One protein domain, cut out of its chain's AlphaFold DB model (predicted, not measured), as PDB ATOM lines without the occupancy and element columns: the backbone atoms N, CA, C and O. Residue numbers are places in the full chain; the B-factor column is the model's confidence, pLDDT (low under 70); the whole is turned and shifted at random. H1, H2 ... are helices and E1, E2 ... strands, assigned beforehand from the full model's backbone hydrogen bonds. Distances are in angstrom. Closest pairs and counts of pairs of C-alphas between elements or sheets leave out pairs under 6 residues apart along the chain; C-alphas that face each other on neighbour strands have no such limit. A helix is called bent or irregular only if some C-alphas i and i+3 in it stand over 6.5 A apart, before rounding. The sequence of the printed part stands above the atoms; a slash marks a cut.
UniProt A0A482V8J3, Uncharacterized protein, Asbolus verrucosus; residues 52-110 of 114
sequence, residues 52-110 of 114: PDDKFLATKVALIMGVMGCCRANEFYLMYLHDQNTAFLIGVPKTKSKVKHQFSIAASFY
ATOM      1  N   PRO A  52     135.372 185.192 162.136       95.38
ATOM      2  CA  PRO A  52     135.134 186.105 163.246       95.38
ATOM      3  C   PRO A  52     136.226 185.977 164.330       95.38
ATOM      4  O   PRO A  52     136.617 184.872 164.727       95.38
ATOM      5  N   ASP A  53     136.757 187.117 164.782       93.62
ATOM      6  CA  ASP A  53     137.913 187.168 165.691       93.62
ATOM      7  C   ASP A  53     137.593 186.650 167.098       93.62
ATOM      8  O   ASP A  53     138.432 186.000 167.717       93.62
ATOM      9  N   ASP A  54     136.358 186.832 167.571       94.62
ATOM     10  CA  ASP A  54     135.871 186.302 168.854       94.62
ATOM     11  C   ASP A  54     136.080 184.781 168.997       94.62
ATOM     12  O   ASP A  54     136.270 184.273 170.103       94.62
ATOM     13  N   LYS A  55     136.084 184.055 167.872       95.69
ATOM     14  CA  LYS A  55     136.276 182.600 167.814       95.69
ATOM     15  C   LYS A  55     137.655 182.194 167.317       95.69
ATOM     16  O   LYS A  55     138.179 181.169 167.754       95.69
ATOM     17  N   PHE A  56     138.227 182.947 166.378       95.56
ATOM     18  CA  PHE A  56     139.390 182.496 165.610       95.56
ATOM     19  C   PHE A  56     140.633 183.370 165.748       95.56
ATOM     20  O   PHE A  56     141.624 183.054 165.092       95.56
ATOM     21  N   LEU A  57     140.647 184.391 166.615       93.56
ATOM     22  CA  LEU A  57     141.797 185.293 166.769       93.56
ATOM     23  C   LEU A  57     143.122 184.534 166.952       93.56
ATOM     24  O   LEU A  57     144.062 184.725 166.182       93.56
ATOM     25  N   ALA A  58     143.182 183.602 167.907       92.00
ATOM     26  CA  ALA A  58     144.390 182.810 168.154       92.00
ATOM     27  C   ALA A  58     144.801 181.966 166.931       92.00
ATOM     28  O   ALA A  58     145.985 181.859 166.610       92.00
ATOM     29  N   THR A  59     143.829 181.400 166.215       94.19
ATOM     30  CA  THR A  59     144.062 180.577 165.021       94.19
ATOM     31  C   THR A  59     144.545 181.416 163.840       94.19
ATOM     32  O   THR A  59     145.455 180.990 163.131       94.19
ATOM     33  N   LYS A  60     143.995 182.620 163.642       93.25
ATOM     34  CA  LYS A  60     144.459 183.576 162.628       93.25
ATOM     35  C   LYS A  60     145.899 184.000 162.892       93.25
ATOM     36  O   LYS A  60     146.731 183.918 161.990       93.25
ATOM     37  N   VAL A  61     146.217 184.357 164.137       90.62
ATOM     38  CA  VAL A  61     147.587 184.709 164.543       90.62
ATOM     39  C   VAL A  61     148.537 183.531 164.310       90.62
ATOM     40  O   VAL A  61     149.593 183.701 163.698       90.62
ATOM     41  N   ALA A  62     148.151 182.316 164.715       91.12
ATOM     42  CA  ALA A  62     148.952 181.116 164.481       91.12
ATOM     43  C   ALA A  62     149.163 180.830 162.983       91.12
ATOM     44  O   ALA A  62     150.263 180.443 162.584       91.12
ATOM     45  N   LEU A  63     148.145 181.047 162.143       92.12
ATOM     46  CA  LEU A  63     148.248 180.881 160.694       92.12
ATOM     47  C   LEU A  63     149.236 181.880 160.083       92.12
ATOM     48  O   LEU A  63     150.116 181.462 159.335       92.12
ATOM     49  N   ILE A  64     149.143 183.164 160.440       90.50
ATOM     50  CA  ILE A  64     150.066 184.211 159.969       90.50
ATOM     51  C   ILE A  64     151.505 183.848 160.351       90.50
ATOM     52  O   ILE A  64     152.387 183.788 159.496       90.50
ATOM     53  N   MET A  65     151.732 183.518 161.622       89.38
ATOM     54  CA  MET A  65     153.039 183.106 162.139       89.38
ATOM     55  C   MET A  65     153.575 181.855 161.419       89.38
ATOM     56  O   MET A  65     154.747 181.798 161.046       89.38
ATOM     57  N   GLY A  66     152.717 180.860 161.175       89.75
ATOM     58  CA  GLY A  66     153.078 179.626 160.480       89.75
ATOM     59  C   GLY A  66     153.439 179.835 159.010       89.75
ATOM     60  O   GLY A  66     154.421 179.259 158.542       89.75
ATOM     61  N   VAL A  67     152.676 180.671 158.300       89.50
ATOM     62  CA  VAL A  67     152.908 181.003 156.886       89.50
ATOM     63  C   VAL A  67     154.183 181.831 156.724       89.50
ATOM     64  O   VAL A  67     155.010 181.500 155.877       89.50
ATOM     65  N   MET A  68     154.387 182.851 157.564       88.06
ATOM     66  CA  MET A  68     155.560 183.731 157.484       88.06
ATOM     67  C   MET A  68     156.850 183.032 157.928       88.06
ATOM     68  O   MET A  68     157.897 183.201 157.307       88.06
ATOM     69  N   GLY A  69     156.784 182.225 158.990       86.44
ATOM     70  CA  GLY A  69     157.951 181.563 159.572       86.44
ATOM     71  C   GLY A  69     158.209 180.140 159.074       86.44
ATOM     72  O   GLY A  69     159.184 179.521 159.494       86.44
ATOM     73  N   CYS A  70     157.337 179.568 158.233       85.69
ATOM     74  CA  CYS A  70     157.372 178.142 157.858       85.69
ATOM     75  C   CYS A  70     157.466 177.193 159.075       85.69
ATOM     76  O   CYS A  70     158.161 176.166 159.053       85.69
ATOM     77  N   CYS A  71     156.787 177.564 160.159       84.12
ATOM     78  CA  CYS A  71     156.964 176.955 161.470       84.12
ATOM     79  C   CYS A  71     156.131 175.681 161.653       84.12
ATOM     80  O   CYS A  71     155.014 175.540 161.155       84.12
ATOM     81  N   ARG A  72     156.669 174.733 162.419       83.44
ATOM     82  CA  ARG A  72     155.959 173.528 162.869       83.44
ATOM     83  C   ARG A  72     155.131 173.818 164.108       83.44
ATOM     84  O   ARG A  72     155.485 174.675 164.908       83.44
ATOM     85  N   ALA A  73     154.111 172.993 164.348       82.62
ATOM     86  CA  ALA A  73     153.305 173.023 165.574       82.62
ATOM     87  C   ALA A  73     154.168 173.051 166.854       82.62
ATOM     88  O   ALA A  73     153.907 173.806 167.783       82.62
ATOM     89  N   ASN A  74     155.250 172.269 166.876       82.31
ATOM     90  CA  ASN A  74     156.176 172.188 168.002       82.31
ATOM     91  C   ASN A  74     157.201 173.344 168.056       82.31
ATOM     92  O   ASN A  74     158.118 173.312 168.867       82.31
ATOM     93  N   GLU A  75     157.141 174.306 167.147       84.62
ATOM     94  CA  GLU A  75     157.978 175.504 167.199       84.62
ATOM     95  C   GLU A  75     157.196 176.649 167.852       84.62
ATOM     96  O   GLU A  75     157.792 177.403 168.610       84.62
ATOM     97  N   PHE A  76     155.865 176.706 167.684       85.69
ATOM     98  CA  PHE A  76     155.013 177.756 168.262       85.69
ATOM     99  C   PHE A  76     155.155 177.912 169.779       85.69
ATOM    100  O   PHE A  76     155.234 179.033 170.263       85.69
ATOM    101  N   TYR A  77     155.235 176.808 170.532       82.44
ATOM    102  CA  TYR A  77     155.306 176.871 172.000       82.44
ATOM    103  C   TYR A  77     156.630 177.423 172.540       82.44
ATOM    104  O   TYR A  77     156.725 177.721 173.726       82.44
ATOM    105  N   LEU A  78     157.665 177.518 171.701       83.69
ATOM    106  CA  LEU A  78     158.986 177.996 172.108       83.69
ATOM    107  C   LEU A  78     159.324 179.379 171.555       83.69
ATOM    108  O   LEU A  78     160.397 179.901 171.855       83.69
ATOM    109  N   MET A  79     158.472 179.943 170.702       88.50
ATOM    110  CA  MET A  79     158.759 181.228 170.079       88.50
ATOM    111  C   MET A  79     158.778 182.348 171.109       88.50
ATOM    112  O   MET A  79     157.995 182.358 172.055       88.50
ATOM    113  N   TYR A  80     159.651 183.321 170.875       88.31
ATOM    114  CA  TYR A  80     159.637 184.593 171.585       88.31
ATOM    115  C   TYR A  80     159.538 185.737 170.580       88.31
ATOM    116  O   TYR A  80     160.028 185.635 169.453       88.31
ATOM    117  N   LEU A  81     158.885 186.814 170.998       89.19
ATOM    118  CA  LEU A  81     158.617 187.988 170.179       89.19
ATOM    119  C   LEU A  81     159.417 189.177 170.709       89.19
ATOM    120  O   LEU A  81     159.491 189.397 171.917       89.19
ATOM    121  N   HIS A  82     159.999 189.936 169.790       87.75
ATOM    122  CA  HIS A  82     160.656 191.206 170.052       87.75
ATOM    123  C   HIS A  82     159.994 192.289 169.198       87.75
ATOM    124  O   HIS A  82     160.041 192.236 167.968       87.75
ATOM    125  N   ASP A  83     159.389 193.278 169.847       85.69
ATOM    126  CA  ASP A  83     158.800 194.438 169.175       85.69
ATOM    127  C   ASP A  83     159.910 195.423 168.777       85.69
ATOM    128  O   ASP A  83     160.774 195.758 169.590       85.69
ATOM    129  N   GLN A  84     159.943 195.829 167.508       82.88
ATOM    130  CA  GLN A  84     160.905 196.800 166.975       82.88
ATOM    131  C   GLN A  84     160.231 198.112 166.540       82.88
ATOM    132  O   GLN A  84     160.770 198.826 165.692       82.88
ATOM    133  N   ASN A  85     159.043 198.429 167.070       76.38
ATOM    134  CA  ASN A  85     158.222 199.616 166.763       76.38
ATOM    135  C   ASN A  85     157.696 199.720 165.317       76.38
ATOM    136  O   ASN A  85     156.811 200.525 165.044       76.38
ATOM    137  N   THR A  86     158.247 198.935 164.393       80.00
ATOM    138  CA  THR A  86     157.913 198.914 162.957       80.00
ATOM    139  C   THR A  86     157.575 197.511 162.451       80.00
ATOM    140  O   THR A  86     157.013 197.348 161.368       80.00
ATOM    141  N   ALA A  87     157.948 196.490 163.222       84.44
ATOM    142  CA  ALA A  87     157.759 195.086 162.913       84.44
ATOM    143  C   ALA A  87     157.899 194.249 164.188       84.44
ATOM    144  O   ALA A  87     158.572 194.649 165.145       84.44
ATOM    145  N   PHE A  88     157.340 193.040 164.157       87.62
ATOM    146  CA  PHE A  88     157.640 192.014 165.151       87.62
ATOM    147  C   PHE A  88     158.753 191.107 164.639       87.62
ATOM    148  O   PHE A  88     158.603 190.464 163.598       87.62
ATOM    149  N   LEU A  89     159.858 191.027 165.381       89.75
ATOM    150  CA  LEU A  89     160.902 190.033 165.160       89.75
ATOM    151  C   LEU A  89     160.602 188.803 166.016       89.75
ATOM    152  O   LEU A  89     160.542 188.885 167.243       89.75
ATOM    153  N   ILE A  90     160.435 187.652 165.375       90.44
ATOM    154  CA  ILE A  90     160.108 186.397 166.050       90.44
ATOM    155  C   ILE A  90     161.323 185.487 166.044       90.44
ATOM    156  O   ILE A  90     161.882 185.159 164.995       90.44
ATOM    157  N   GLY A  91     161.721 185.061 167.237       89.94
ATOM    158  CA  GLY A  91     162.779 184.090 167.434       89.94
ATOM    159  C   GLY A  91     162.234 182.683 167.617       89.94
ATOM    160  O   GLY A  91     161.465 182.425 168.540       89.94
ATOM    161  N   VAL A  92     162.696 181.750 166.782       87.75
ATOM    162  CA  VAL A  92     162.420 180.317 166.922       87.75
ATOM    163  C   VAL A  92     163.666 179.633 167.495       87.75
ATOM    164  O   VAL A  92     164.691 179.507 166.807       87.75
ATOM    165  N   PRO A  93     163.643 179.204 168.769       81.06
ATOM    166  CA  PRO A  93     164.806 178.595 169.390       81.06
ATOM    167  C   PRO A  93     165.057 177.176 168.865       81.06
ATOM    168  O   PRO A  93     164.244 176.548 168.189       81.06
ATOM    169  N   LYS A  94     166.247 176.663 169.188       74.44
ATOM    170  CA  LYS A  94     166.748 175.379 168.700       74.44
ATOM    171  C   LYS A  94     165.878 174.242 169.245       74.44
ATOM    172  O   LYS A  94     165.877 173.998 170.448       74.44
ATOM    173  N   THR A  95     165.199 173.502 168.374       69.12
ATOM    174  CA  THR A  95     164.619 172.202 168.745       69.12
ATOM    175  C   THR A  95     165.665 171.094 168.568       69.12
ATOM    176  O   THR A  95     166.693 171.306 167.920       69.12
ATOM    177  N   LYS A  96     165.423 169.899 169.132       63.28
ATOM    178  CA  LYS A  96     166.372 168.758 169.176       63.28
ATOM    179  C   LYS A  96     167.078 168.429 167.847       63.28
ATOM    180  O   LYS A  96     168.139 167.817 167.874       63.28
ATOM    181  N   SER A  97     166.520 168.819 166.698       58.38
ATOM    182  CA  SER A  97     167.035 168.462 165.369       58.38
ATOM    183  C   SER A  97     167.162 169.640 164.393       58.38
ATOM    184  O   SER A  97     167.371 169.400 163.205       58.38
ATOM    185  N   LYS A  98     166.996 170.901 164.831       62.81
ATOM    186  CA  LYS A  98     166.910 172.058 163.910       62.81
ATOM    187  C   LYS A  98     167.724 173.260 164.349       62.81
ATOM    188  O   LYS A  98     167.907 173.491 165.535       62.81
ATOM    189  N   VAL A  99     168.207 174.011 163.362       72.00
ATOM    190  CA  VAL A  99     168.960 175.259 163.533       72.00
ATOM    191  C   VAL A  99     168.011 176.364 164.014       72.00
ATOM    192  O   VAL A  99     166.847 176.400 163.611       72.00
ATOM    193  N   LYS A 100     168.504 177.242 164.897       78.69
ATOM    194  CA  LYS A 100     167.786 178.460 165.305       78.69
ATOM    195  C   LYS A 100     167.492 179.300 164.064       78.69
ATOM    196  O   LYS A 100     168.363 179.423 163.207       78.69
ATOM    197  N   HIS A 101     166.313 179.895 163.984       83.94
ATOM    198  CA  HIS A 101     166.012 180.860 162.930       83.94
ATOM    199  C   HIS A 101     165.104 181.965 163.462       83.94
ATOM    200  O   HIS A 101     164.498 181.831 164.527       83.94
ATOM    201  N   GLN A 102     165.075 183.075 162.738       88.44
ATOM    202  CA  GLN A 102     164.262 184.241 163.049       88.44
ATOM    203  C   GLN A 102     163.522 184.673 161.789       88.44
ATOM    204  O   GLN A 102     164.006 184.440 160.679       88.44
ATOM    205  N   PHE A 103     162.363 185.291 161.968       89.56
ATOM    206  CA  PHE A 103     161.597 185.885 160.880       89.56
ATOM    207  C   PHE A 103     160.871 187.134 161.374       89.56
ATOM    208  O   PHE A 103     160.654 187.298 162.575       89.56
ATOM    209  N   SER A 104     160.512 188.013 160.443       88.25
ATOM    210  CA  SER A 104     159.861 189.285 160.750       88.25
ATOM    211  C   SER A 104     158.433 189.307 160.221       88.25
ATOM    212  O   SER A 104     158.165 188.821 159.121       88.25
ATOM    213  N   ILE A 105     157.527 189.918 160.983       85.88
ATOM    214  CA  ILE A 105     156.172 190.261 160.540       85.88
ATOM    215  C   ILE A 105     156.111 191.777 160.349       85.88
ATOM    216  O   ILE A 105     156.329 192.532 161.296       85.88
ATOM    217  N   ALA A 106     155.864 192.202 159.107       77.62
ATOM    218  CA  ALA A 106     155.895 193.599 158.676       77.62
ATOM    219  C   ALA A 106     154.531 194.314 158.788       77.62
ATOM    220  O   ALA A 106     153.494 193.690 159.029       77.62
ATOM    221  N   ALA A 107     154.574 195.633 158.564       61.06
ATOM    222  CA  ALA A 107     153.581 196.651 158.913       61.06
ATOM    223  C   ALA A 107     152.099 196.326 158.640       61.06
ATOM    224  O   ALA A 107     151.256 196.643 159.473       61.06
ATOM    225  N   SER A 108     151.759 195.622 157.549       66.25
ATOM    226  CA  SER A 108     150.356 195.297 157.225       66.25
ATOM    227  C   SER A 108     149.650 194.454 158.296       66.25
ATOM    228  O   SER A 108     148.428 194.463 158.364       66.25
ATOM    229  N   PHE A 109     150.412 193.727 159.120       65.38
ATOM    230  CA  PHE A 109     149.908 192.988 160.285       65.38
ATOM    231  C   PHE A 109     150.336 193.612 161.625       65.38
ATOM    232  O   PHE A 109     149.941 193.115 162.677       65.38
ATOM    233  N   TYR A 110     151.161 194.663 161.601       63.00
ATOM    234  CA  TYR A 110     151.636 195.375 162.791       63.00
ATOM    235  C   TYR A 110     150.650 196.465 163.230       63.00
ATOM    236  O   TYR A 110     150.434 196.653 164.423       63.00
TER     237      TYR A 110
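Overview. This is residues 52 to 110 of the 114 residues of an uncharacterized protein of Asbolus verrucosus (UniProt A0A482V8J3). A small wall of three antiparallel strands and one longer helix make an open V: H1 only grazes the sheet with its last residues, 64 to 69, which come within 10 A of E3 in 12 pairs of C-alphas and of E2 in 4, while its residues 53 to 59 stick out free. The short helix H2 lies near the end of E2. The printed part has 59 residues, with two named helices and three named strands in the order H1 H2 E1 E2 E3; the sheet runs E1 - E2 - E3, and the class is mixed, helices and strands. The whole is only just compact, close to loose, with a radius of gyration of the C-alphas of 12.0 A, and it spans 36 by 26 by 15 A.

Arrangement. Start with H1, residues 53 to 69, which has a kink of 27 degrees near residue 60 and is irregular: C-alphas 55 and 58 are 8.1 A apart. In its backbone 11 of 13 O i to N i+4 pairs are within hydrogen-bond range. A tight link leads to H2, residues 73 to 76, which is too short for such a pair; its one O i to N i+3 pair is not within range. H1 and H2 are close but not clearly touching, their closest C-alphas being those of Ala 62 and Phe 76, 7.9 A apart. Next come E1, residues 80 to 83, E2, residues 88 to 92, and E3, residues 101 to 105, a meander, each strand the antiparallel neighbour of the one before. In the hairpin E1 and E2, look at N 82 and O 89, 2.8 A apart; in the hairpin E2 and E3, at N 90 and O 103, also 2.8 A. H1 is on the sheet but only grazes it, with residues 64 to 69; its closest C-alphas to E3 are those of Gly 69 and Phe 103, 5.8 A apart. H2 is not on the sheet; its closest C-alphas to E2 are those of Glu 75 and Val 92, 6.6 A apart. H2 and E3 are apart.

Along the chain. Find C-alpha 53 at (137.913, 187.168, 165.691); from there H1 runs 21.7 A to C-alpha 69 at (157.951, 181.563, 159.572). H2 covers 5.7 A from residue 73 to 76, and E1 10.2 A from 80 to 83. E2 runs 12.8 A from residue 88 to 92. E3 runs 13.8 A from residue 101 to C-alpha 105 at (156.172, 190.261, 160.540).

Size, cuts and confidence. Look at Pro 52 and Ser 97 for the two C-alphas farthest apart, 36.5 A. The printed part has no cut and no long link; the link from E2 to E3, eight residues, is short. Its mean pLDDT is 83.9, and you will find values under 70 at residues 95 to 98 and 107 to 110.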